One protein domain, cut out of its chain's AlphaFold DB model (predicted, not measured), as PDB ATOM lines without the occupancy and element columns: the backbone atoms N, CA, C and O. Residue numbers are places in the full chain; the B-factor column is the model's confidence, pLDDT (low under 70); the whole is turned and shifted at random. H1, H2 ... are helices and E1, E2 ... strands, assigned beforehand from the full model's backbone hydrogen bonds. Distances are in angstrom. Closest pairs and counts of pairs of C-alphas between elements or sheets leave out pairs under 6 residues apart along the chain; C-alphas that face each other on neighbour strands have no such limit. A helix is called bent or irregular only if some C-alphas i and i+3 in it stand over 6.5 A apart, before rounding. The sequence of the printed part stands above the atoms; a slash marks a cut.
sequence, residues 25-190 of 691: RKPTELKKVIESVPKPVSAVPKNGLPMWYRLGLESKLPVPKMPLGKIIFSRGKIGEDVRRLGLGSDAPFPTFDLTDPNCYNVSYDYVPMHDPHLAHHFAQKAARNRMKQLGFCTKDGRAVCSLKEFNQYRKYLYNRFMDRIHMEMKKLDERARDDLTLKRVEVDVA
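What this domain is: This is residues 25 to 190 of the 691 residues of the protein "Fibrous sheath-interacting protein 2" of Papilio machaon (UniProt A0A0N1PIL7). Look for one very long helix, H5, that runs out of a loose body of loops, short helices and a small pair of strands, and whose last residues, 173 to 190, stick out free as an arm. The strands E1 and E2 sit near the other end of H5, H3 and H4 make a corner at the end of the model far from the arm's tip, and H1 packs on H5 part of the way along. The printed part has 166 residues with five named helices and two named strands, in the order H1 H2 E1 H3 H4 E2 H5; the two strands form one antiparallel sheet. The class is mostly helix, but under half of the residues are in named elements. The whole is loose, with a radius of gyration of the C-alphas of 20.5 A, and spans 74 by 37 by 29 A, only just elongated.

Where its parts are: Find C-alpha 29 at (234.174, 232.121, 210.991), where H1 begins and runs to residue 36. Next come H2, residues 50 to 54, and E1, residues 74 to 77. H3 covers residues 116 to 123 over 11.0 A and is irregular, but only just: C-alphas 117 and 120 are 7.0 A apart. H4 takes residues 125 to 133 over 12.1 A, and E2 residues 142 to 144. From C-alpha 147 at (211.913, 221.720, 189.063), H5 runs 62.1 A to C-alpha 190 at (259.017, 228.680, 228.947).

How they stand to each other: Look first at H1, which touches H5 at residues 165 to 169 alone; their closest C-alphas, of Ile 34 and Ile 165, are 6.3 A apart. The two helices run opposite ways at a steep tilt of 61 degrees. H2 touches no helix, and is apart from H5. E1 and E2 are antiparallel, at 146 degrees, with N 75 and O 143 within hydrogen-bond range at 3.2 A. The closest C-alphas of E1 and H5, those of Arg 75 and Phe 150, are 6.7 A apart. H3 and H4 are close but not clearly touching, about perpendicular at 86 degrees, with C-alphas of Phe 122 and Arg 128 closest at 5.4 A. In H1, H4 and H5 every O i to N i+4 pair is within hydrogen-bond range; in H3 2 of 4 are, and in H2 0 of 1, beside 2 of 2 O i to N i+3 pairs.

The domain as a whole: The C-alphas farthest apart, of Ala 126 and Ala 190, are 73.7 A apart. Without the stretches that stand free, residues 96 to 103 and 173 to 190, the body spans 53 by 39 by 26 A. The printed part has no cut. The links H1 to H2, H2 to E1 and E1 to H3 are long, the last with 38 residues. The mean pLDDT of the printed part is 79.1; look for values under 70 at residues 25 to 27, 85 to 97 and 99 to 108.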
ATOM      1  N   ARG A  25     229.584 242.720 205.305       64.00
ATOM      2  CA  ARG A  25     230.070 242.231 206.604       64.00
ATOM      3  C   ARG A  25     231.302 241.349 206.424       64.00
ATOM      4  O   ARG A  25     231.351 240.515 205.514       64.00
ATOM      5  N   LYS A  26     232.257 241.459 207.358       65.75
ATOM      6  CA  LYS A  26     233.361 240.497 207.490       65.75
ATOM      7  C   LYS A  26     232.775 239.075 207.487       65.75
ATOM      8  O   LYS A  26     231.871 238.815 208.286       65.75
ATOM      9  N   PRO A  27     233.265 238.161 206.627       67.56
ATOM     10  CA  PRO A  27     232.847 236.768 206.670       67.56
ATOM     11  C   PRO A  27     233.037 236.234 208.089       67.56
ATOM     12  O   PRO A  27     234.140 236.299 208.639       67.56
ATOM     13  N   THR A  28     231.946 235.771 208.695       75.12
ATOM     14  CA  THR A  28     231.996 235.111 209.998       75.12
ATOM     15  C   THR A  28     232.847 233.850 209.885       75.12
ATOM     16  O   THR A  28     232.970 233.281 208.799       75.12
ATOM     17  N   GLU A  29     233.431 233.391 210.993       72.69
ATOM     18  CA  GLU A  29     234.174 232.121 210.991       72.69
ATOM     19  C   GLU A  29     233.284 230.978 210.479       72.69
ATOM     20  O   GLU A  29     233.707 230.212 209.620       72.69
ATOM     21  N   LEU A  30     231.995 230.981 210.846       76.00
ATOM     22  CA  LEU A  30     230.987 230.085 210.277       76.00
ATOM     23  C   LEU A  30     230.924 230.153 208.742       76.00
ATOM     24  O   LEU A  30     230.928 229.121 208.083       76.00
ATOM     25  N   LYS A  31     230.900 231.352 208.145       77.00
ATOM     26  CA  LYS A  31     230.856 231.503 206.682       77.00
ATOM     27  C   LYS A  31     232.122 230.961 206.009       77.00
ATOM     28  O   LYS A  31     232.016 230.347 204.954       77.00
ATOM     29  N   LYS A  32     233.294 231.122 206.630       79.12
ATOM     30  CA  LYS A  32     234.551 230.544 206.123       79.12
ATOM     31  C   LYS A  32     234.545 229.016 206.176       79.12
ATOM     32  O   LYS A  32     235.024 228.386 205.241       79.12
ATOM     33  N   VAL A  33     233.986 228.431 207.237       78.94
ATOM     34  CA  VAL A  33     233.810 226.972 207.352       78.94
ATOM     35  C   VAL A  33     232.802 226.467 206.318       78.94
ATOM     36  O   VAL A  33     233.042 225.472 205.645       78.94
ATOM     37  N   ILE A  34     231.697 227.184 206.114       79.69
ATOM     38  CA  ILE A  34     230.717 226.852 205.070       79.69
ATOM     39  C   ILE A  34     231.352 226.901 203.672       79.69
ATOM     40  O   ILE A  34     231.050 226.057 202.834       79.69
ATOM     41  N   GLU A  35     232.222 227.876 203.402       75.75
ATOM     42  CA  GLU A  35     232.935 227.999 202.123       75.75
ATOM     43  C   GLU A  35     234.059 226.962 201.955       75.75
ATOM     44  O   GLU A  35     234.363 226.592 200.819       75.75
ATOM     45  N   SER A  36     234.661 226.469 203.045       75.06
ATOM     46  CA  SER A  36     235.707 225.437 202.987       75.06
ATOM     47  C   SER A  36     235.150 224.045 202.689       75.06
ATOM     48  O   SER A  36     235.825 223.237 202.047       75.06
ATOM     49  N   VAL A  37     233.913 223.758 203.107       77.25
ATOM     50  CA  VAL A  37     233.244 222.499 202.774       77.25
ATOM     51  C   VAL A  37     232.731 222.573 201.327       77.25
ATOM     52  O   VAL A  37     231.870 223.399 201.013       77.25
ATOM     53  N   PRO A  38     233.204 221.703 200.413       72.81
ATOM     54  CA  PRO A  38     232.777 221.751 199.023       72.81
ATOM     55  C   PRO A  38     231.282 221.443 198.916       72.81
ATOM     56  O   PRO A  38     230.793 220.435 199.439       72.81
ATOM     57  N   LYS A  39     230.548 222.302 198.198       77.06
ATOM     58  CA  LYS A  39     229.136 222.061 197.886       77.06
ATOM     59  C   LYS A  39     228.997 220.768 197.062       77.06
ATOM     60  O   LYS A  39     229.830 220.517 196.186       77.06
ATOM     61  N   PRO A  40     227.935 219.967 197.270       73.44
ATOM     62  CA  PRO A  40     227.715 218.751 196.496       73.44
ATOM     63  C   PRO A  40     227.652 219.047 194.993       73.44
ATOM     64  O   PRO A  40     226.899 219.916 194.553       73.44
ATOM     65  N   VAL A  41     228.382 218.273 194.185       70.62
ATOM     66  CA  VAL A  41     228.500 218.461 192.722       70.62
ATOM     67  C   VAL A  41     227.140 218.405 192.002       70.62
ATOM     68  O   VAL A  41     226.977 218.951 190.913       70.62
ATOM     69  N   SER A  42     226.136 217.760 192.602       74.06
ATOM     70  CA  SER A  42     224.773 217.651 192.065       74.06
ATOM     71  C   SER A  42     223.805 218.748 192.523       74.06
ATOM     72  O   SER A  42     222.638 218.706 192.146       74.06
ATOM     73  N   ALA A  43     224.241 219.703 193.349       75.44
ATOM     74  CA  ALA A  43     223.367 220.734 193.909       75.44
ATOM     75  C   ALA A  43     222.928 221.812 192.907       75.44
ATOM     76  O   ALA A  43     221.888 222.453 193.087       75.44
ATOM     77  N   VAL A  44     223.735 222.044 191.871       82.00
ATOM     78  CA  VAL A  44     223.483 223.033 190.820       82.00
ATOM     79  C   VAL A  44     223.536 222.317 189.469       82.00
ATOM     80  O   VAL A  44     224.426 221.491 189.254       82.00
ATOM     81  N   PRO A  45     222.603 222.592 188.539       81.56
ATOM     82  CA  PRO A  45     222.693 222.056 187.185       81.56
ATOM     83  C   PRO A  45     224.007 222.475 186.511       81.56
ATOM     84  O   PRO A  45     224.410 223.630 186.628       81.56
ATOM     85  N   LYS A  46     224.642 221.578 185.741       75.94
ATOM     86  CA  LYS A  46     225.943 221.834 185.081       75.94
ATOM     87  C   LYS A  46     225.970 223.124 184.240       75.94
ATOM     88  O   LYS A  46     226.968 223.831 184.239       75.94
ATOM     89  N   ASN A  47     224.860 223.449 183.576       77.56
ATOM     90  CA  ASN A  47     224.708 224.651 182.743       77.56
ATOM     91  C   ASN A  47     223.958 225.789 183.464       77.56
ATOM     92  O   ASN A  47     223.317 226.621 182.821       77.56
ATOM     93  N   GLY A  48     223.952 225.777 184.798       79.88
ATOM     94  CA  GLY A  48     223.251 226.756 185.619       79.88
ATOM     95  C   GLY A  48     223.848 228.162 185.549       79.88
ATOM     96  O   GLY A  48     224.990 228.354 185.137       79.88
ATOM     97  N   LEU A  49     223.066 229.155 185.981       84.25
ATOM     98  CA  LEU A  49     223.539 230.535 186.107       84.25
ATOM     99  C   LEU A  49     224.647 230.645 187.173       84.25
ATOM    100  O   LEU A  49     224.528 229.997 188.216       84.25
ATOM    101  N   PRO A  50     225.670 231.501 186.979       84.00
ATOM    102  CA  PRO A  50     226.737 231.721 187.961       84.00
ATOM    103  C   PRO A  50     226.222 232.015 189.376       84.00
ATOM    104  O   PRO A  50     226.712 231.446 190.352       84.00
ATOM    105  N   MET A  51     225.161 232.822 189.496       82.62
ATOM    106  CA  MET A  51     224.583 233.169 190.800       82.62
ATOM    107  C   MET A  51     224.035 231.951 191.566       82.62
ATOM    108  O   MET A  51     224.038 231.933 192.797       82.62
ATOM    109  N   TRP A  52     223.607 230.890 190.870       83.62
ATOM    110  CA  TRP A  52     223.071 229.680 191.507       83.62
ATOM    111  C   TRP A  52     224.121 228.888 192.292       83.62
ATOM    112  O   TRP A  52     223.760 228.153 193.213       83.62
ATOM    113  N   TYR A  53     225.406 229.053 191.960       81.88
ATOM    114  CA  TYR A  53     226.519 228.457 192.703       81.88
ATOM    115  C   TYR A  53     226.795 229.181 194.022       81.88
ATOM    116  O   TYR A  53     227.261 228.555 194.973       81.88
ATOM    117  N   ARG A  54     226.471 230.477 194.116       77.19
ATOM    118  CA  ARG A  54     226.571 231.262 195.358       77.19
ATOM    119  C   ARG A  54     225.348 231.103 196.248       77.19
ATOM    120  O   ARG A  54     225.505 231.068 197.465       77.19
ATOM    121  N   LEU A  55     224.172 230.930 195.648       80.62
ATOM    122  CA  LEU A  55     222.925 230.700 196.366       80.62
ATOM    123  C   LEU A  55     223.051 229.497 197.322       80.62
ATOM    124  O   LEU A  55     223.637 228.463 196.965       80.62
ATOM    125  N   GLY A  56     222.529 229.644 198.537       76.94
ATOM    126  CA  GLY A  56     222.496 228.565 199.517       76.94
ATOM    127  C   GLY A  56     221.580 227.422 199.067       76.94
ATOM    128  O   GLY A  56     220.770 227.562 198.144       76.94
ATOM    129  N   LEU A  57     221.781 226.227 199.622       77.44
ATOM    130  CA  LEU A  57     221.023 225.039 199.202       77.44
ATOM    131  C   LEU A  57     219.588 225.044 199.757       77.44
ATOM    132  O   LEU A  57     218.719 224.383 199.197       77.44
ATOM    133  N   GLU A  58     219.331 225.840 200.794       73.38
ATOM    134  CA  GLU A  58     218.018 226.075 201.398       73.38
ATOM    135  C   GLU A  58     217.066 226.864 200.491       73.38
ATOM    136  O   GLU A  58     215.846 226.711 200.566       73.38
ATOM    137  N   SER A  59     217.612 227.703 199.609       79.75
ATOM    138  CA  SER A  59     216.827 228.588 198.755       79.75
ATOM    139  C   SER A  59     216.479 227.931 197.412       79.75
ATOM    140  O   SER A  59     217.295 227.271 196.758       79.75
ATOM    141  N   LYS A  60     215.220 228.121 196.988       81.50
ATOM    142  CA  LYS A  60     214.718 227.662 195.682       81.50
ATOM    143  C   LYS A  60     215.482 228.363 194.561       81.50
ATOM    144  O   LYS A  60     215.757 229.558 194.650       81.50
ATOM    145  N   LEU A  61     215.766 227.643 193.475       82.75
ATOM    146  CA  LEU A  61     216.414 228.250 192.314       82.75
ATOM    147  C   LEU A  61     215.470 229.254 191.626       82.75
ATOM    148  O   LEU A  61     214.383 228.856 191.198       82.75
ATOM    149  N   PRO A  62     215.868 230.528 191.458       78.81
ATOM    150  CA  PRO A  62     215.118 231.471 190.644       78.81
ATOM    151  C   PRO A  62     215.347 231.123 189.170       78.81
ATOM    152  O   PRO A  62     216.460 231.258 188.655       78.81
ATOM    153  N   VAL A  63     214.298 230.639 188.504       78.12
ATOM    154  CA  VAL A  63     214.335 230.175 187.111       78.12
ATOM    155  C   VAL A  63     213.750 231.263 186.200       78.12
ATOM    156  O   VAL A  63     212.531 231.347 186.059       78.12
ATOM    157  N   PRO A  64     214.577 232.136 185.589       76.19
ATOM    158  CA  PRO A  64     214.087 233.124 184.633       76.19
ATOM    159  C   PRO A  64     213.653 232.449 183.325       76.19
ATOM    160  O   PRO A  64     214.064 231.325 183.029       76.19
ATOM    161  N   LYS A  65     212.886 233.166 182.488       70.69
ATOM    162  CA  LYS A  65     212.559 232.717 181.123       70.69
ATOM    163  C   LYS A  65     213.862 232.408 180.366       70.69
ATOM    164  O   LYS A  65     214.680 233.312 180.147       70.69
ATOM    165  N   MET A  66     214.056 231.132 180.029       73.69
ATOM    166  CA  MET A  66     215.284 230.573 179.456       73.69
ATOM    167  C   MET A  66     215.012 229.887 178.110       73.69
ATOM    168  O   MET A  66     213.891 229.427 177.891       73.69
ATOM    169  N   PRO A  67     216.018 229.794 177.222       77.12
ATOM    170  CA  PRO A  67     215.897 228.998 176.006       77.12
ATOM    171  C   PRO A  67     215.649 227.518 176.338       77.12
ATOM    172  O   PRO A  67     216.294 226.951 177.227       77.12
ATOM    173  N   LEU A  68     214.708 226.903 175.618       71.75
ATOM    174  CA  LEU A  68     214.336 225.494 175.778       71.75
ATOM    175  C   LEU A  68     215.570 224.592 175.591       71.75
ATOM    176  O   LEU A  68     216.345 224.772 174.658       71.75
ATOM    177  N   GLY A  69     215.773 223.636 176.502       71.25
ATOM    178  CA  GLY A  69     216.863 222.652 176.429       71.25
ATOM    179  C   GLY A  69     218.242 223.116 176.923       71.25
ATOM    180  O   GLY A  69     219.159 222.297 176.991       71.25
ATOM    181  N   LYS A  70     218.420 224.388 177.319       75.75
ATOM    182  CA  LYS A  70     219.722 224.898 177.803       75.75
ATOM    183  C   LYS A  70     220.117 224.333 179.171       75.75
ATOM    184  O   LYS A  70     221.295 224.048 179.410       75.75
ATOM    185  N   ILE A  71     219.134 224.167 180.055       80.25
ATOM    186  CA  ILE A  71     219.305 223.632 181.407       80.25
ATOM    187  C   ILE A  71     218.415 222.409 181.555       80.25
ATOM    188  O   ILE A  71     217.215 222.470 181.309       80.25
ATOM    189  N   ILE A  72     219.022 221.307 181.984       81.75
ATOM    190  CA  ILE A  72     218.322 220.067 182.294       81.75
ATOM    191  C   ILE A  72     218.501 219.812 183.786       81.75
ATOM    192  O   ILE A  72     219.631 219.685 184.271       81.75
ATOM    193  N   PHE A  73     217.389 219.763 184.514       85.38
ATOM    194  CA  PHE A  73     217.391 219.368 185.915       85.38
ATOM    195  C   PHE A  73     217.529 217.852 185.992       85.38
ATOM    196  O   PHE A  73     216.822 217.111 185.311       85.38
ATOM    197  N   SER A  74     218.489 217.394 186.788       85.25
ATOM    198  CA  SER A  74     218.722 215.972 187.011       85.25
ATOM    199  C   SER A  74     219.117 215.733 188.458       85.25
ATOM    200  O   SER A  74     219.804 216.565 189.055       85.25
ATOM    201  N   ARG A  75     218.698 214.595 189.008       83.81
ATOM    202  CA  ARG A  75     219.082 214.120 190.345       83.81
ATOM    203  C   ARG A  75     219.635 212.702 190.199       83.81
ATOM    204  O   ARG A  75     219.028 211.919 189.488       83.81
ATOM    205  N   GLY A  76     220.783 212.391 190.805       81.88
ATOM    206  CA  GLY A  76     221.406 211.051 190.772       81.88
ATOM    207  C   GLY A  76     221.680 210.442 189.382       81.88
ATOM    208  O   GLY A  76     221.412 211.048 188.336       81.88
ATOM    209  N   LYS A  77     222.248 209.232 189.349       85.31
ATOM    210  CA  LYS A  77     222.243 208.383 188.145       85.31
ATOM    211  C   LYS A  77     220.965 207.543 188.095       85.31
ATOM    212  O   LYS A  77     220.256 207.398 189.087       85.31
ATOM    213  N   ILE A  78     220.654 207.021 186.912       86.88
ATOM    214  CA  ILE A  78     219.547 206.076 186.745       86.88
ATOM    215  C   ILE A  78     219.862 204.752 187.463       86.88
ATOM    216  O   ILE A  78     220.983 204.252 187.359       86.88
ATOM    217  N   GLY A  79     218.889 204.206 188.191       83.31
ATOM    218  CA  GLY A  79     219.059 203.000 189.007       83.31
ATOM    219  C   GLY A  79     219.911 203.198 190.265       83.31
ATOM    220  O   GLY A  79     220.398 202.232 190.835       83.31
ATOM    221  N   GLU A  80     220.146 204.444 190.680       83.69
ATOM    222  CA  GLU A  80     220.887 204.767 191.898       83.69
ATOM    223  C   GLU A  80     219.945 205.402 192.922       83.69
ATOM    224  O   GLU A  80     219.202 206.334 192.588       83.69
ATOM    225  N   ASP A  81     220.004 204.922 194.168       80.50
ATOM    226  CA  ASP A  81     219.249 205.524 195.260       80.50
ATOM    227  C   ASP A  81     219.876 206.869 195.636       80.50
ATOM    228  O   ASP A  81     220.936 206.970 196.261       80.50
ATOM    229  N   VAL A  82     219.164 207.925 195.264       76.94
ATOM    230  CA  VAL A  82     219.535 209.319 195.500       76.94
ATOM    231  C   VAL A  82     219.664 209.629 196.999       76.94
ATOM    232  O   VAL A  82     220.390 210.552 197.373       76.94
ATOM    233  N   ARG A  83     219.005 208.844 197.863       72.50
ATOM    234  CA  ARG A  83     219.067 208.981 199.324       72.50
ATOM    235  C   ARG A  83     220.371 208.424 199.882       72.50
ATOM    236  O   ARG A  83     220.924 209.015 200.799       72.50
ATOM    237  N   ARG A  84     220.915 207.355 199.298       70.44
ATOM    238  CA  ARG A  84     222.170 206.713 199.741       70.44
ATOM    239  C   ARG A  84     223.428 207.310 199.118       70.44
ATOM    240  O   ARG A  84     224.532 206.936 199.509       70.44
ATOM    241  N   LEU A  85     223.277 208.227 198.163       67.75
ATOM    242  CA  LEU A  85     224.399 208.859 197.472       67.75
ATOM    243  C   LEU A  85     225.400 209.462 198.468       67.75
ATOM    244  O   LEU A  85     224.986 209.957 199.502       67.75
ATOM    245  N   GLY A  86     226.700 209.482 198.176       61.16
ATOM    246  CA  GLY A  86     227.709 210.283 198.890       61.16
ATOM    247  C   GLY A  86     227.575 211.789 198.597       61.16
ATOM    248  O   GLY A  86     227.109 212.153 197.519       61.16
ATOM    249  N   LEU A  87     228.046 212.691 199.475       62.72
ATOM    250  CA  LEU A  87     228.260 214.118 199.128       62.72
ATOM    251  C   LEU A  87     229.494 214.329 198.204       62.72
ATOM    252  O   LEU A  87     229.979 215.449 198.055       62.72
ATOM    253  N   GLY A  88     230.022 213.254 197.609       60.00
ATOM    254  CA  GLY A  88     231.266 213.178 196.837       60.00
ATOM    255  C   GLY A  88     231.816 211.743 196.834       60.00
ATOM    256  O   GLY A  88     231.190 210.860 197.415       60.00
ATOM    257  N   SER A  89     232.970 211.508 196.194       54.41
ATOM    258  CA  SER A  89     233.640 210.190 196.201       54.41
ATOM    259  C   SER A  89     234.319 209.857 197.531       54.41
ATOM    260  O   SER A  89     234.520 208.690 197.826       54.41
ATOM    261  N   ASP A  90     234.664 210.881 198.310       56.16
ATOM    262  CA  ASP A  90     235.401 210.789 199.580       56.16
ATOM    263  C   ASP A  90     234.496 211.054 200.801       56.16
ATOM    264  O   ASP A  90     234.944 211.272 201.922       56.16
ATOM    265  N   ALA A  91     233.180 211.127 200.573       58.56
ATOM    266  CA  ALA A  91     232.209 211.405 201.620       58.56
ATOM    267  C   ALA A  91     231.639 210.089 202.170       58.56
ATOM    268  O   ALA A  91     231.198 209.260 201.369       58.56
ATOM    269  N   PRO A  92     231.565 209.913 203.502       59.62
ATOM    270  CA  PRO A  92     230.936 208.738 204.083       59.62
ATOM    271  C   PRO A  92     229.483 208.610 203.613       59.62
ATOM    272  O   PRO A  92     228.752 209.601 203.430       59.62
ATOM    273  N   PHE A  93     229.077 207.363 203.375       62.91
ATOM    274  CA  PHE A  93     227.692 207.038 203.073       62.91
ATOM    275  C   PHE A  93     226.798 207.515 204.222       62.91
ATOM    276  O   PHE A  93     227.239 207.497 205.373       62.91
ATOM    277  N   PRO A  94     225.573 207.983 203.930       63.50
ATOM    278  CA  PRO A  94     224.650 208.409 204.973       63.50
ATOM    279  C   PRO A  94     224.459 207.274 205.984       63.50
ATOM    280  O   PRO A  94     224.067 206.169 205.607       63.50
ATOM    281  N   THR A  95     224.775 207.539 207.249       62.50
ATOM    282  CA  THR A  95     224.443 206.654 208.365       62.50
ATOM    283  C   THR A  95     222.992 206.879 208.773       62.50
ATOM    284  O   THR A  95     222.390 207.895 208.429       62.50
ATOM    285  N   PHE A  96     222.408 205.905 209.469       65.81
ATOM    286  CA  PHE A  96     221.051 206.035 209.989       65.81
ATOM    287  C   PHE A  96     220.994 207.203 210.981       65.81
ATOM    288  O   PHE A  96     221.713 207.201 211.980       65.81
ATOM    289  N   ASP A  97     220.183 208.210 210.669       65.06
ATOM    290  CA  ASP A  97     220.015 209.396 211.496       65.06
ATOM    291  C   ASP A  97     218.823 209.201 212.439       65.06
ATOM    292  O   ASP A  97     217.677 209.099 212.006       65.06
ATOM    293  N   LEU A  98     219.102 209.137 213.743       70.50
ATOM    294  CA  LEU A  98     218.080 208.992 214.782       70.50
ATOM    295  C   LEU A  98     217.292 210.291 215.026       70.50
ATOM    296  O   LEU A  98     216.301 210.263 215.754       70.50
ATOM    297  N   THR A  99     217.712 211.422 214.446       68.81
ATOM    298  CA  THR A  99     217.051 212.723 214.639       68.81
ATOM    299  C   THR A  99     215.820 212.927 213.751       68.81
ATOM    300  O   THR A  99     214.956 213.731 214.099       68.81
ATOM    301  N   ASP A 100     215.682 212.160 212.662       68.50
ATOM    302  CA  ASP A 100     214.508 212.163 211.772       68.50
ATOM    303  C   ASP A 100     213.952 210.733 211.576       68.50
ATOM    304  O   ASP A 100     214.096 210.151 210.495       68.50
ATOM    305  N   PRO A 101     213.292 210.142 212.601       68.50
ATOM    306  CA  PRO A 101     212.820 208.750 212.568       68.50
ATOM    307  C   PRO A 101     211.861 208.446 211.411       68.50
ATOM    308  O   PRO A 101     211.830 207.330 210.895       68.50
ATOM    309  N   ASN A 102     211.094 209.454 210.990       66.12
ATOM    310  CA  ASN A 102     210.092 209.352 209.930       66.12
ATOM    311  C   ASN A 102     210.594 209.906 208.584       66.12
ATOM    312  O   ASN A 102     209.838 209.924 207.612       66.12
ATOM    313  N   CYS A 103     211.855 210.352 208.516       63.59
ATOM    314  CA  CYS A 103     212.521 210.835 207.308       63.59
ATOM    315  C   CYS A 103     211.739 211.924 206.541       63.59
ATOM    316  O   CYS A 103     211.710 211.946 205.304       63.59
ATOM    317  N   TYR A 104     211.116 212.866 207.258       65.88
ATOM    318  CA  TYR A 104     210.310 213.945 206.663       65.88
ATOM    319  C   TYR A 104     211.114 214.885 205.750       65.88
ATOM    320  O   TYR A 104     210.544 215.686 204.998       65.88
ATOM    321  N   ASN A 105     212.444 214.807 205.794       63.22
ATOM    322  CA  ASN A 105     213.334 215.629 204.984       63.22
ATOM    323  C   ASN A 105     213.230 215.386 203.462       63.22
ATOM    324  O   ASN A 105     213.588 216.287 202.693       63.22
ATOM    325  N   VAL A 106     212.704 214.237 203.001       63.19
ATOM    326  CA  VAL A 106     212.530 213.912 201.567       63.19
ATOM    327  C   VAL A 106     211.178 213.240 201.307       63.19
ATOM    328  O   VAL A 106     210.806 212.319 202.022       63.19
ATOM    329  N   SER A 107     210.459 213.645 200.248       63.47
ATOM    330  CA  SER A 107     209.227 212.949 199.828       63.47
ATOM    331  C   SER A 107     209.519 211.488 199.462       63.47
ATOM    332  O   SER A 107     210.506 211.191 198.773       63.47
ATOM    333  N   TYR A 108     208.652 210.576 199.903       61.31
ATOM    334  CA  TYR A 108     208.796 209.131 199.709       61.31
ATOM    335  C   TYR A 108     208.177 208.590 198.423       61.31
ATOM    336  O   TYR A 108     208.176 207.378 198.224       61.31
ATOM    337  N   ASP A 109     207.723 209.465 197.526       74.06
ATOM    338  CA  ASP A 109     207.111 209.050 196.266       74.06
ATOM    339  C   ASP A 109     208.056 208.114 195.499       74.06
ATOM    340  O   ASP A 109     209.222 208.437 195.241       74.06
ATOM    341  N   TYR A 110     207.564 206.914 195.184       80.31
ATOM    342  CA  TYR A 110     208.343 205.915 194.467       80.31
ATOM    343  C   TYR A 110     208.606 206.397 193.038       80.31
ATOM    344  O   TYR A 110     207.681 206.708 192.287       80.31
ATOM    345  N   VAL A 111     209.883 206.450 192.655       81.56
ATOM    346  CA  VAL A 111     210.314 206.853 191.313       81.56
ATOM    347  C   VAL A 111     211.156 205.731 190.707       81.56
ATOM    348  O   VAL A 111     212.314 205.578 191.101       81.56
ATOM    349  N   PRO A 112     210.638 204.993 189.702       85.69
ATOM    350  CA  PRO A 112     211.326 203.844 189.102       85.69
ATOM    351  C   PRO A 112     212.733 204.164 188.580       85.69
ATOM    352  O   PRO A 112     213.628 203.328 188.592       85.69
ATOM    353  N   MET A 113     212.958 205.407 188.147       84.88
ATOM    354  CA  MET A 113     214.248 205.879 187.632       84.88
ATOM    355  C   MET A 113     215.388 205.815 188.667       84.88
ATOM    356  O   MET A 113     216.555 205.839 188.283       84.88
ATOM    357  N   HIS A 114     215.058 205.762 189.960       85.50
ATOM    358  CA  HIS A 114     215.998 205.743 191.087       85.50
ATOM    359  C   HIS A 114     215.990 204.435 191.865       85.50
ATOM    360  O   HIS A 114     216.635 204.346 192.904       85.50
ATOM    361  N   ASP A 115     215.263 203.431 191.379       86.38
ATOM    362  CA  ASP A 115     215.193 202.139 192.038       86.38
ATOM    363  C   ASP A 115     216.512 201.364 191.841       86.38
ATOM    364  O   ASP A 115     216.862 201.042 190.695       86.38
ATOM    365  N   PRO A 116     217.241 201.026 192.923       86.75
ATOM    366  CA  PRO A 116     218.447 200.207 192.848       86.75
ATOM    367  C   PRO A 116     218.221 198.836 192.211       86.75
ATOM    368  O   PRO A 116     219.108 198.316 191.537       86.75
ATOM    369  N   HIS A 117     217.033 198.250 192.370       86.94
ATOM    370  CA  HIS A 117     216.715 196.941 191.799       86.94
ATOM    371  C   HIS A 117     216.545 197.002 190.278       86.94
ATOM    372  O   HIS A 117     216.818 196.029 189.576       86.94
ATOM    373  N   LEU A 118     216.190 198.172 189.738       88.62
ATOM    374  CA  LEU A 118     216.129 198.409 188.295       88.62
ATOM    375  C   LEU A 118     217.486 198.810 187.695       88.62
ATOM    376  O   LEU A 118     217.595 198.945 186.473       88.62
ATOM    377  N   ALA A 119     218.547 198.941 188.503       87.25
ATOM    378  CA  ALA A 119     219.881 199.306 188.024       87.25
ATOM    379  C   ALA A 119     220.395 198.364 186.930       87.25
ATOM    380  O   ALA A 119     220.915 198.828 185.914       87.25
ATOM    381  N   HIS A 120     220.198 197.051 187.091       89.44
ATOM    382  CA  HIS A 120     220.618 196.059 186.097       89.44
ATOM    383  C   HIS A 120     219.842 196.204 184.778       89.44
ATOM    384  O   HIS A 120     220.423 196.137 183.695       89.44
ATOM    385  N   HIS A 121     218.542 196.496 184.853       89.38
ATOM    386  CA  HIS A 121     217.733 196.772 183.669       89.38
ATOM    387  C   HIS A 121     218.218 198.042 182.944       89.38
ATOM    388  O   HIS A 121     218.430 198.028 181.732       89.38
ATOM    389  N   PHE A 122     218.508 199.124 183.674       87.75
ATOM    390  CA  PHE A 122     219.059 200.357 183.094       87.75
ATOM    391  C   PHE A 122     220.541 200.255 182.680       87.75
ATOM    392  O   PHE A 122     221.053 201.099 181.923       87.75
ATOM    393  N   ALA A 123     221.248 199.220 183.138       87.25
ATOM    394  CA  ALA A 123     222.598 198.905 182.692       87.25
ATOM    395  C   ALA A 123     222.616 198.468 181.217       87.25
ATOM    396  O   ALA A 123     223.553 198.805 180.489       87.25
ATOM    397  N   GLN A 124     221.551 197.802 180.757       91.62
ATOM    398  CA  GLN A 124     221.420 197.325 179.382       91.62
ATOM    399  C   GLN A 124     221.385 198.485 178.374       91.62
ATOM    400  O   GLN A 124     220.629 199.451 178.506       91.62
ATOM    401  N   LYS A 125     222.185 198.373 177.305       89.81
ATOM    402  CA  LYS A 125     222.347 199.430 176.288       89.81
ATOM    403  C   LYS A 125     221.027 199.788 175.596       89.81
ATOM    404  O   LYS A 125     220.774 200.967 175.364       89.81
ATOM    405  N   ALA A 126     220.183 198.797 175.302       91.12
ATOM    406  CA  ALA A 126     218.884 199.009 174.662       91.12
ATOM    407  C   ALA A 126     217.933 199.825 175.555       91.12
ATOM    408  O   ALA A 126     217.419 200.857 175.119       91.12
ATOM    409  N   ALA A 127     217.775 199.426 176.821       87.88
ATOM    410  CA  ALA A 127     216.957 200.141 177.797       87.88
ATOM    411  C   ALA A 127     217.478 201.566 178.034       87.88
ATOM    412  O   ALA A 127     216.715 202.529 177.977       87.88
ATOM    413  N   ARG A 128     218.796 201.736 178.195       87.31
ATOM    414  CA  ARG A 128     219.415 203.057 178.376       87.31
ATOM    415  C   ARG A 128     219.220 203.971 177.167       87.31
ATOM    416  O   ARG A 128     218.934 205.153 177.336       87.31
ATOM    417  N   ASN A 129     219.370 203.445 175.952       89.19
ATOM    418  CA  ASN A 129     219.150 204.212 174.727       89.19
ATOM    419  C   ASN A 129     217.682 204.616 174.581       89.19
ATOM    420  O   ASN A 129     217.411 205.769 174.252       89.19
ATOM    421  N   ARG A 130     216.751 203.713 174.914       89.81
ATOM    422  CA  ARG A 130     215.315 204.012 174.950       89.81
ATOM    423  C   ARG A 130     215.006 205.125 175.957       89.81
ATOM    424  O   ARG A 130     214.346 206.093 175.604       89.81
ATOM    425  N   MET A 131     215.559 205.061 177.170       87.44
ATOM    426  CA  MET A 131     215.373 206.106 178.193       87.44
ATOM    427  C   MET A 131     215.977 207.460 177.791       87.44
ATOM    428  O   MET A 131     215.431 208.507 178.136       87.44
ATOM    429  N   LYS A 132     217.083 207.459 177.034       88.44
ATOM    430  CA  LYS A 132     217.667 208.679 176.449       88.44
ATOM    431  C   LYS A 132     216.792 209.266 175.341       88.44
ATOM    432  O   LYS A 132     216.635 210.480 175.289       88.44
ATOM    433  N   GLN A 133     216.225 208.423 174.477       87.62
ATOM    434  CA  GLN A 133     215.314 208.851 173.408       87.62
ATOM    435  C   GLN A 133     214.013 209.435 173.969       87.62
ATOM    436  O   GLN A 133     213.545 210.454 173.478       87.62
ATOM    437  N   LEU A 134     213.478 208.829 175.030       87.19
ATOM    438  CA  LEU A 134     212.264 209.288 175.712       87.19
ATOM    439  C   LEU A 134     212.481 210.530 176.598       87.19
ATOM    440  O   LEU A 134     211.521 211.068 177.135       87.19
ATOM    441  N   GLY A 135     213.724 210.992 176.778       84.38
ATOM    442  CA  GLY A 135     214.031 212.197 177.559       84.38
ATOM    443  C   GLY A 135     214.037 212.012 179.080       84.38
ATOM    444  O   GLY A 135     214.256 212.980 179.804       84.38
ATOM    445  N   PHE A 136     213.874 210.785 179.584       86.12
ATOM    446  CA  PHE A 136     213.976 210.478 181.017       86.12
ATOM    447  C   PHE A 136     215.420 210.441 181.525       86.12
ATOM    448  O   PHE A 136     215.671 210.560 182.724       86.12
ATOM    449  N   CYS A 137     216.381 210.279 180.615       87.25
ATOM    450  CA  CYS A 137     217.797 210.200 180.931       87.25
ATOM    451  C   CYS A 137     218.607 211.220 180.123       87.25
ATOM    452  O   CYS A 137     218.494 211.320 178.903       87.25
ATOM    453  N   THR A 138     219.509 211.929 180.799       85.12
ATOM    454  CA  THR A 138     220.515 212.786 180.159       85.12
ATOM    455  C   THR A 138     221.553 211.961 179.386       85.12
ATOM    456  O   THR A 138     221.698 210.749 179.584       85.12
ATOM    457  N   LYS A 139     222.350 212.620 178.530       82.56
ATOM    458  CA  LYS A 139     223.474 211.977 177.816       82.56
ATOM    459  C   LYS A 139     224.440 211.265 178.777       82.56
ATOM    460  O   LYS A 139     224.918 210.176 178.451       82.56
ATOM    461  N   ASP A 140     224.593 211.823 179.978       80.50
ATOM    462  CA  ASP A 140     225.470 211.366 181.060       80.50
ATOM    463  C   ASP A 140     224.907 210.197 181.891       80.50
ATOM    464  O   ASP A 140     225.554 209.765 182.842       80.50
ATOM    465  N   GLY A 141     223.706 209.687 181.586       84.00
ATOM    466  CA  GLY A 141     223.113 208.590 182.365       84.00
ATOM    467  C   GLY A 141     222.347 209.035 183.622       84.00
ATOM    468  O   GLY A 141     222.052 208.205 184.478       84.00
ATOM    469  N   ARG A 142     222.064 210.336 183.773       86.50
ATOM    470  CA  ARG A 142     221.338 210.888 184.934       86.50
ATOM    471  C   ARG A 142     219.847 211.000 184.674       86.50
ATOM    472  O   ARG A 142     219.477 211.423 183.576       86.50
ATOM    473  N   ALA A 143     219.035 210.708 185.684       87.38
ATOM    474  CA  ALA A 143     217.585 210.844 185.617       87.38
ATOM    475  C   ALA A 143     217.184 212.322 185.524       87.38
ATOM    476  O   ALA A 143     217.624 213.142 186.334       87.38
ATOM    477  N   VAL A 144     216.361 212.659 184.534       88.12
ATOM    478  CA  VAL A 144     215.762 213.990 184.384       88.12
ATOM    479  C   VAL A 144     214.612 214.124 185.377       88.12
ATOM    480  O   VAL A 144     213.842 213.184 185.561       88.12
ATOM    481  N   CYS A 145     214.495 215.278 186.029       84.94
ATOM    482  CA  CYS A 145     213.437 215.539 187.001       84.94
ATOM    483  C   CYS A 145     212.783 216.906 186.781       84.94
ATOM    484  O   CYS A 145     213.336 217.791 186.120       84.94
ATOM    485  N   SER A 146     211.605 217.092 187.370       85.81
ATOM    486  CA  SER A 146     210.934 218.390 187.407       85.81
ATOM    487  C   SER A 146     211.668 219.384 188.322       85.81
ATOM    488  O   SER A 146     212.467 219.009 189.185       85.81
ATOM    489  N   LEU A 147     211.365 220.680 188.182       85.00
ATOM    490  CA  LEU A 147     211.913 221.720 189.063       85.00
ATOM    491  C   LEU A 147     211.491 221.520 190.533       85.00
ATOM    492  O   LEU A 147     212.267 221.811 191.443       85.00
ATOM    493  N   LYS A 148     210.274 221.014 190.775       84.12
ATOM    494  CA  LYS A 148     209.759 220.733 192.125       84.12
ATOM    495  C   LYS A 148     210.588 219.643 192.804       84.12
ATOM    496  O   LYS A 148     211.075 219.850 193.914       84.12
ATOM    497  N   GLU A 149     210.809 218.537 192.103       83.19
ATOM    498  CA  GLU A 149     211.638 217.422 192.573       83.19
ATOM    499  C   GLU A 149     213.104 217.824 192.746       83.19
ATOM    500  O   GLU A 149     213.751 217.407 193.704       83.19
ATOM    501  N   PHE A 150     213.628 218.672 191.855       85.38
ATOM    502  CA  PHE A 150     214.989 219.185 191.975       85.38
ATOM    503  C   PHE A 150     215.161 220.053 193.228       85.38
ATOM    504  O   PHE A 150     216.149 219.912 193.941       85.38
ATOM    505  N   ASN A 151     214.189 220.916 193.545       84.56
ATOM    506  CA  ASN A 151     214.226 221.729 194.763       84.56
ATOM    507  C   ASN A 151     214.092 220.878 196.040       84.56
ATOM    508  O   ASN A 151     214.776 221.157 197.021       84.56
ATOM    509  N   GLN A 152     213.268 219.822 196.031       81.19
ATOM    510  CA  GLN A 152     213.203 218.854 197.138       81.19
ATOM    511  C   GLN A 152     214.542 218.131 197.327       81.19
ATOM    512  O   GLN A 152     215.050 218.043 198.443       81.19
ATOM    513  N   TYR A 153     215.158 217.687 196.231       81.06
ATOM    514  CA  TYR A 153     216.489 217.087 196.267       81.06
ATOM    515  C   TYR A 153     217.561 218.078 196.754       81.06
ATOM    516  O   TYR A 153     218.449 217.714 197.519       81.06
ATOM    517  N   ARG A 154     217.461 219.359 196.387       83.88
ATOM    518  CA  ARG A 154     218.361 220.416 196.870       83.88
ATOM    519  C   ARG A 154     218.215 220.654 198.380       83.88
ATOM    520  O   ARG A 154     219.232 220.813 199.048       83.88
ATOM    521  N   LYS A 155     216.991 220.584 198.922       80.69
ATOM    522  CA  LYS A 155     216.725 220.626 200.373       80.69
ATOM    523  C   LYS A 155     217.338 219.424 201.101       80.69
ATOM    524  O   LYS A 155     217.975 219.601 202.131       80.69
ATOM    525  N   TYR A 156     217.221 218.224 200.535       79.38
ATOM    526  CA  TYR A 156     217.896 217.038 201.071       79.38
ATOM    527  C   TYR A 156     219.419 217.229 201.144       79.38
ATOM    528  O   TYR A 156     220.042 217.009 202.182       79.38
ATOM    529  N   LEU A 157     220.018 217.705 200.046       80.44
ATOM    530  CA  LEU A 157     221.449 217.999 199.992       80.44
ATOM    531  C   LEU A 157     221.864 219.094 200.983       80.44
ATOM    532  O   LEU A 157     222.984 219.034 201.480       80.44
ATOM    533  N   TYR A 158     220.995 220.073 201.266       82.69
ATOM    534  CA  TYR A 158     221.241 221.111 202.270       82.69
ATOM    535  C   TYR A 158     221.406 220.518 203.668       82.69
ATOM    536  O   TYR A 158     222.422 220.786 204.299       82.69
ATOM    537  N   ASN A 159     220.454 219.699 204.129       79.31
ATOM    538  CA  ASN A 159     220.502 219.130 205.481       79.31
ATOM    539  C   ASN A 159     221.800 218.354 205.693       79.31
ATOM    540  O   ASN A 159     222.563 218.638 206.608       79.31
ATOM    541  N   ARG A 160     222.140 217.492 204.735       77.25
ATOM    542  CA  ARG A 160     223.362 216.699 204.828       77.25
ATOM    543  C   ARG A 160     224.645 217.520 204.699       77.25
ATOM    544  O   ARG A 160     225.679 217.181 205.275       77.25
ATOM    545  N   PHE A 161     224.611 218.594 203.913       81.19
ATOM    546  CA  PHE A 161     225.708 219.554 203.864       81.19
ATOM    547  C   PHE A 161     225.877 220.266 205.215       81.19
ATOM    548  O   PHE A 161     227.010 220.440 205.661       81.19
ATOM    549  N   MET A 162     224.777 220.604 205.892       81.38
ATOM    550  CA  MET A 162     224.798 221.200 207.230       81.38
ATOM    551  C   MET A 162     225.321 220.238 208.292       81.38
ATOM    552  O   MET A 162     226.158 220.649 209.089       81.38
ATOM    553  N   ASP A 163     224.959 218.956 208.251       79.06
ATOM    554  CA  ASP A 163     225.521 217.952 209.170       79.06
ATOM    555  C   ASP A 163     227.044 217.869 209.044       79.06
ATOM    556  O   ASP A 163     227.775 217.801 210.035       79.06
ATOM    557  N   ARG A 164     227.555 217.960 207.810       78.69
ATOM    558  CA  ARG A 164     228.998 218.014 207.558       78.69
ATOM    559  C   ARG A 164     229.637 219.291 208.097       78.69
ATOM    560  O   ARG A 164     230.717 219.215 208.676       78.69
ATOM    561  N   ILE A 165     228.990 220.441 207.921       83.50
ATOM    562  CA  ILE A 165     229.463 221.708 208.494       83.50
ATOM    563  C   ILE A 165     229.500 221.623 210.020       83.50
ATOM    564  O   ILE A 165     230.493 222.033 210.613       83.50
ATOM    565  N   HIS A 166     228.475 221.052 210.656       83.00
ATOM    566  CA  HIS A 166     228.450 220.851 212.104       83.00
ATOM    567  C   HIS A 166     229.602 219.955 212.574       83.00
ATOM    568  O   HIS A 166     230.271 220.292 213.549       83.00
ATOM    569  N   MET A 167     229.892 218.864 211.856       81.50
ATOM    570  CA  MET A 167     231.045 218.008 212.160       81.50
ATOM    571  C   MET A 167     232.381 218.746 212.020       81.50
ATOM    572  O   MET A 167     233.231 218.643 212.902       81.50
ATOM    573  N   GLU A 168     232.584 219.504 210.940       83.12
ATOM    574  CA  GLU A 168     233.824 220.269 210.741       83.12
ATOM    575  C   GLU A 168     233.980 221.405 211.756       83.12
ATOM    576  O   GLU A 168     235.083 221.649 212.244       83.12
ATOM    577  N   MET A 169     232.880 222.055 212.139       83.38
ATOM    578  CA  MET A 169     232.898 223.079 213.179       83.38
ATOM    579  C   MET A 169     233.232 222.479 214.545       83.38
ATOM    580  O   MET A 169     234.087 223.014 215.246       83.38
ATOM    581  N   LYS A 170     232.673 221.308 214.875       84.94
ATOM    582  CA  LYS A 170     233.029 220.570 216.094       84.94
ATOM    583  C   LYS A 170     234.523 220.222 216.137       84.94
ATOM    584  O   LYS A 170     235.169 220.466 217.150       84.94
ATOM    585  N   LYS A 171     235.096 219.738 215.027       85.19
ATOM    586  CA  LYS A 171     236.544 219.463 214.921       85.19
ATOM    587  C   LYS A 171     237.407 220.720 215.045       85.19
ATOM    588  O   LYS A 171     238.550 220.640 215.490       85.19
ATOM    589  N   LEU A 172     236.934 221.867 214.555       82.50
ATOM    590  CA  LEU A 172     237.639 223.143 214.712       82.50
ATOM    591  C   LEU A 172     237.611 223.616 216.164       82.50
ATOM    592  O   LEU A 172     238.646 224.043 216.664       82.50
ATOM    593  N   ASP A 173     236.473 223.485 216.841       83.88
ATOM    594  CA  ASP A 173     236.345 223.818 218.261       83.88
ATOM    595  C   ASP A 173     237.213 222.907 219.138       83.88
ATOM    596  O   ASP A 173     237.847 223.382 220.078       83.88
ATOM    597  N   GLU A 174     237.278 221.610 218.826       86.44
ATOM    598  CA  GLU A 174     238.183 220.655 219.485       86.44
ATOM    599  C   GLU A 174     239.648 221.069 219.298       86.44
ATOM    600  O   GLU A 174     240.343 221.290 220.287       86.44
ATOM    601  N   ARG A 175     240.083 221.331 218.057       85.00
ATOM    602  CA  ARG A 175     241.441 221.836 217.782       85.00
ATOM    603  C   ARG A 175     241.745 223.157 218.485       85.00
ATOM    604  O   ARG A 175     242.842 223.336 218.995       85.00
ATOM    605  N   ALA A 176     240.790 224.083 218.542       83.31
ATOM    606  CA  ALA A 176     240.980 225.362 219.221       83.31
ATOM    607  C   ALA A 176     241.147 225.196 220.741       83.31
ATOM    608  O   ALA A 176     241.908 225.943 221.364       83.31
ATOM    609  N   ARG A 177     240.455 224.220 221.347       83.69
ATOM    610  CA  ARG A 177     240.672 223.848 222.752       83.69
ATOM    611  C   ARG A 177     242.058 223.245 222.941       83.69
ATOM    612  O   ARG A 177     242.760 223.678 223.854       83.69
ATOM    613  N   ASP A 178     242.470 222.338 222.062       86.19
ATOM    614  CA  ASP A 178     243.793 221.711 222.119       86.19
ATOM    615  C   ASP A 178     244.910 222.756 221.980       86.19
ATOM    616  O   ASP A 178     245.790 222.830 222.836       86.19
ATOM    617  N   ASP A 179     244.819 223.668 221.008       84.69
ATOM    618  CA  ASP A 179     245.767 224.776 220.828       84.69
ATOM    619  C   ASP A 179     245.857 225.677 222.070       84.69
ATOM    620  O   ASP A 179     246.936 226.148 222.441       84.69
ATOM    621  N   LEU A 180     244.727 225.932 222.742       84.38
ATOM    622  CA  LEU A 180     244.715 226.699 223.988       84.38
ATOM    623  C   LEU A 180     245.436 225.944 225.112       84.38
ATOM    624  O   LEU A 180     246.163 226.565 225.893       84.38
ATOM    625  N   THR A 181     245.245 224.626 225.204       86.75
ATOM    626  CA  THR A 181     245.966 223.799 226.182       86.75
ATOM    627  C   THR A 181     247.460 223.748 225.883       86.75
ATOM    628  O   THR A 181     248.254 223.950 226.801       86.75
ATOM    629  N   LEU A 182     247.851 223.607 224.613       85.75
ATOM    630  CA  LEU A 182     249.247 223.637 224.179       85.75
ATOM    631  C   LEU A 182     249.910 224.964 224.534       85.75
ATOM    632  O   LEU A 182     250.956 224.953 225.170       85.75
ATOM    633  N   LYS A 183     249.270 226.107 224.258       86.75
ATOM    634  CA  LYS A 183     249.804 227.427 224.647       86.75
ATOM    635  C   LYS A 183     250.014 227.572 226.152       86.75
ATOM    636  O   LYS A 183     250.979 228.201 226.576       86.75
ATOM    637  N   ARG A 184     249.126 227.010 226.982       85.44
ATOM    638  CA  ARG A 184     249.324 227.006 228.444       85.44
ATOM    639  C   ARG A 184     250.554 226.189 228.824       85.44
ATOM    640  O   ARG A 184     251.385 226.675 229.586       85.44
ATOM    641  N   VAL A 185     250.694 224.996 228.246       89.25
ATOM    642  CA  VAL A 185     251.867 224.139 228.452       89.25
ATOM    643  C   VAL A 185     253.144 224.837 227.973       89.25
ATOM    644  O   VAL A 185     254.128 224.839 228.703       89.25
ATOM    645  N   GLU A 186     253.136 225.493 226.812       84.50
ATOM    646  CA  GLU A 186     254.272 226.262 226.285       84.50
ATOM    647  C   GLU A 186     254.692 227.393 227.228       84.50
ATOM    648  O   GLU A 186     255.880 227.555 227.498       84.50
ATOM    649  N   VAL A 187     253.738 228.155 227.773       85.94
ATOM    650  CA  VAL A 187     254.022 229.217 228.751       85.94
ATOM    651  C   VAL A 187     254.636 228.640 230.028       85.94
ATOM    652  O   VAL A 187     255.591 229.209 230.565       85.94
ATOM    653  N   ASP A 188     254.133 227.504 230.506       83.62
ATOM    654  CA  ASP A 188     254.672 226.836 231.692       83.62
ATOM    655  C   ASP A 188     256.071 226.256 231.441       83.62
ATOM    656  O   ASP A 188     256.959 226.389 232.289       83.62
ATOM    657  N   VAL A 189     256.306 225.671 230.264       84.88
ATOM    658  CA  VAL A 189     257.627 225.197 229.830       84.88
ATOM    659  C   VAL A 189     258.593 226.369 229.697       84.88
ATOM    660  O   VAL A 189     259.688 226.295 230.246       84.88
ATOM    661  N   ALA A 190     258.193 227.479 229.071       83.19
ATOM    662  CA  ALA A 190     259.017 228.680 228.947       83.19
ATOM    663  C   ALA A 190     259.369 229.270 230.320       83.19
ATOM    664  O   ALA A 190     260.517 229.648 230.554       83.19
TER     665      ALA A 190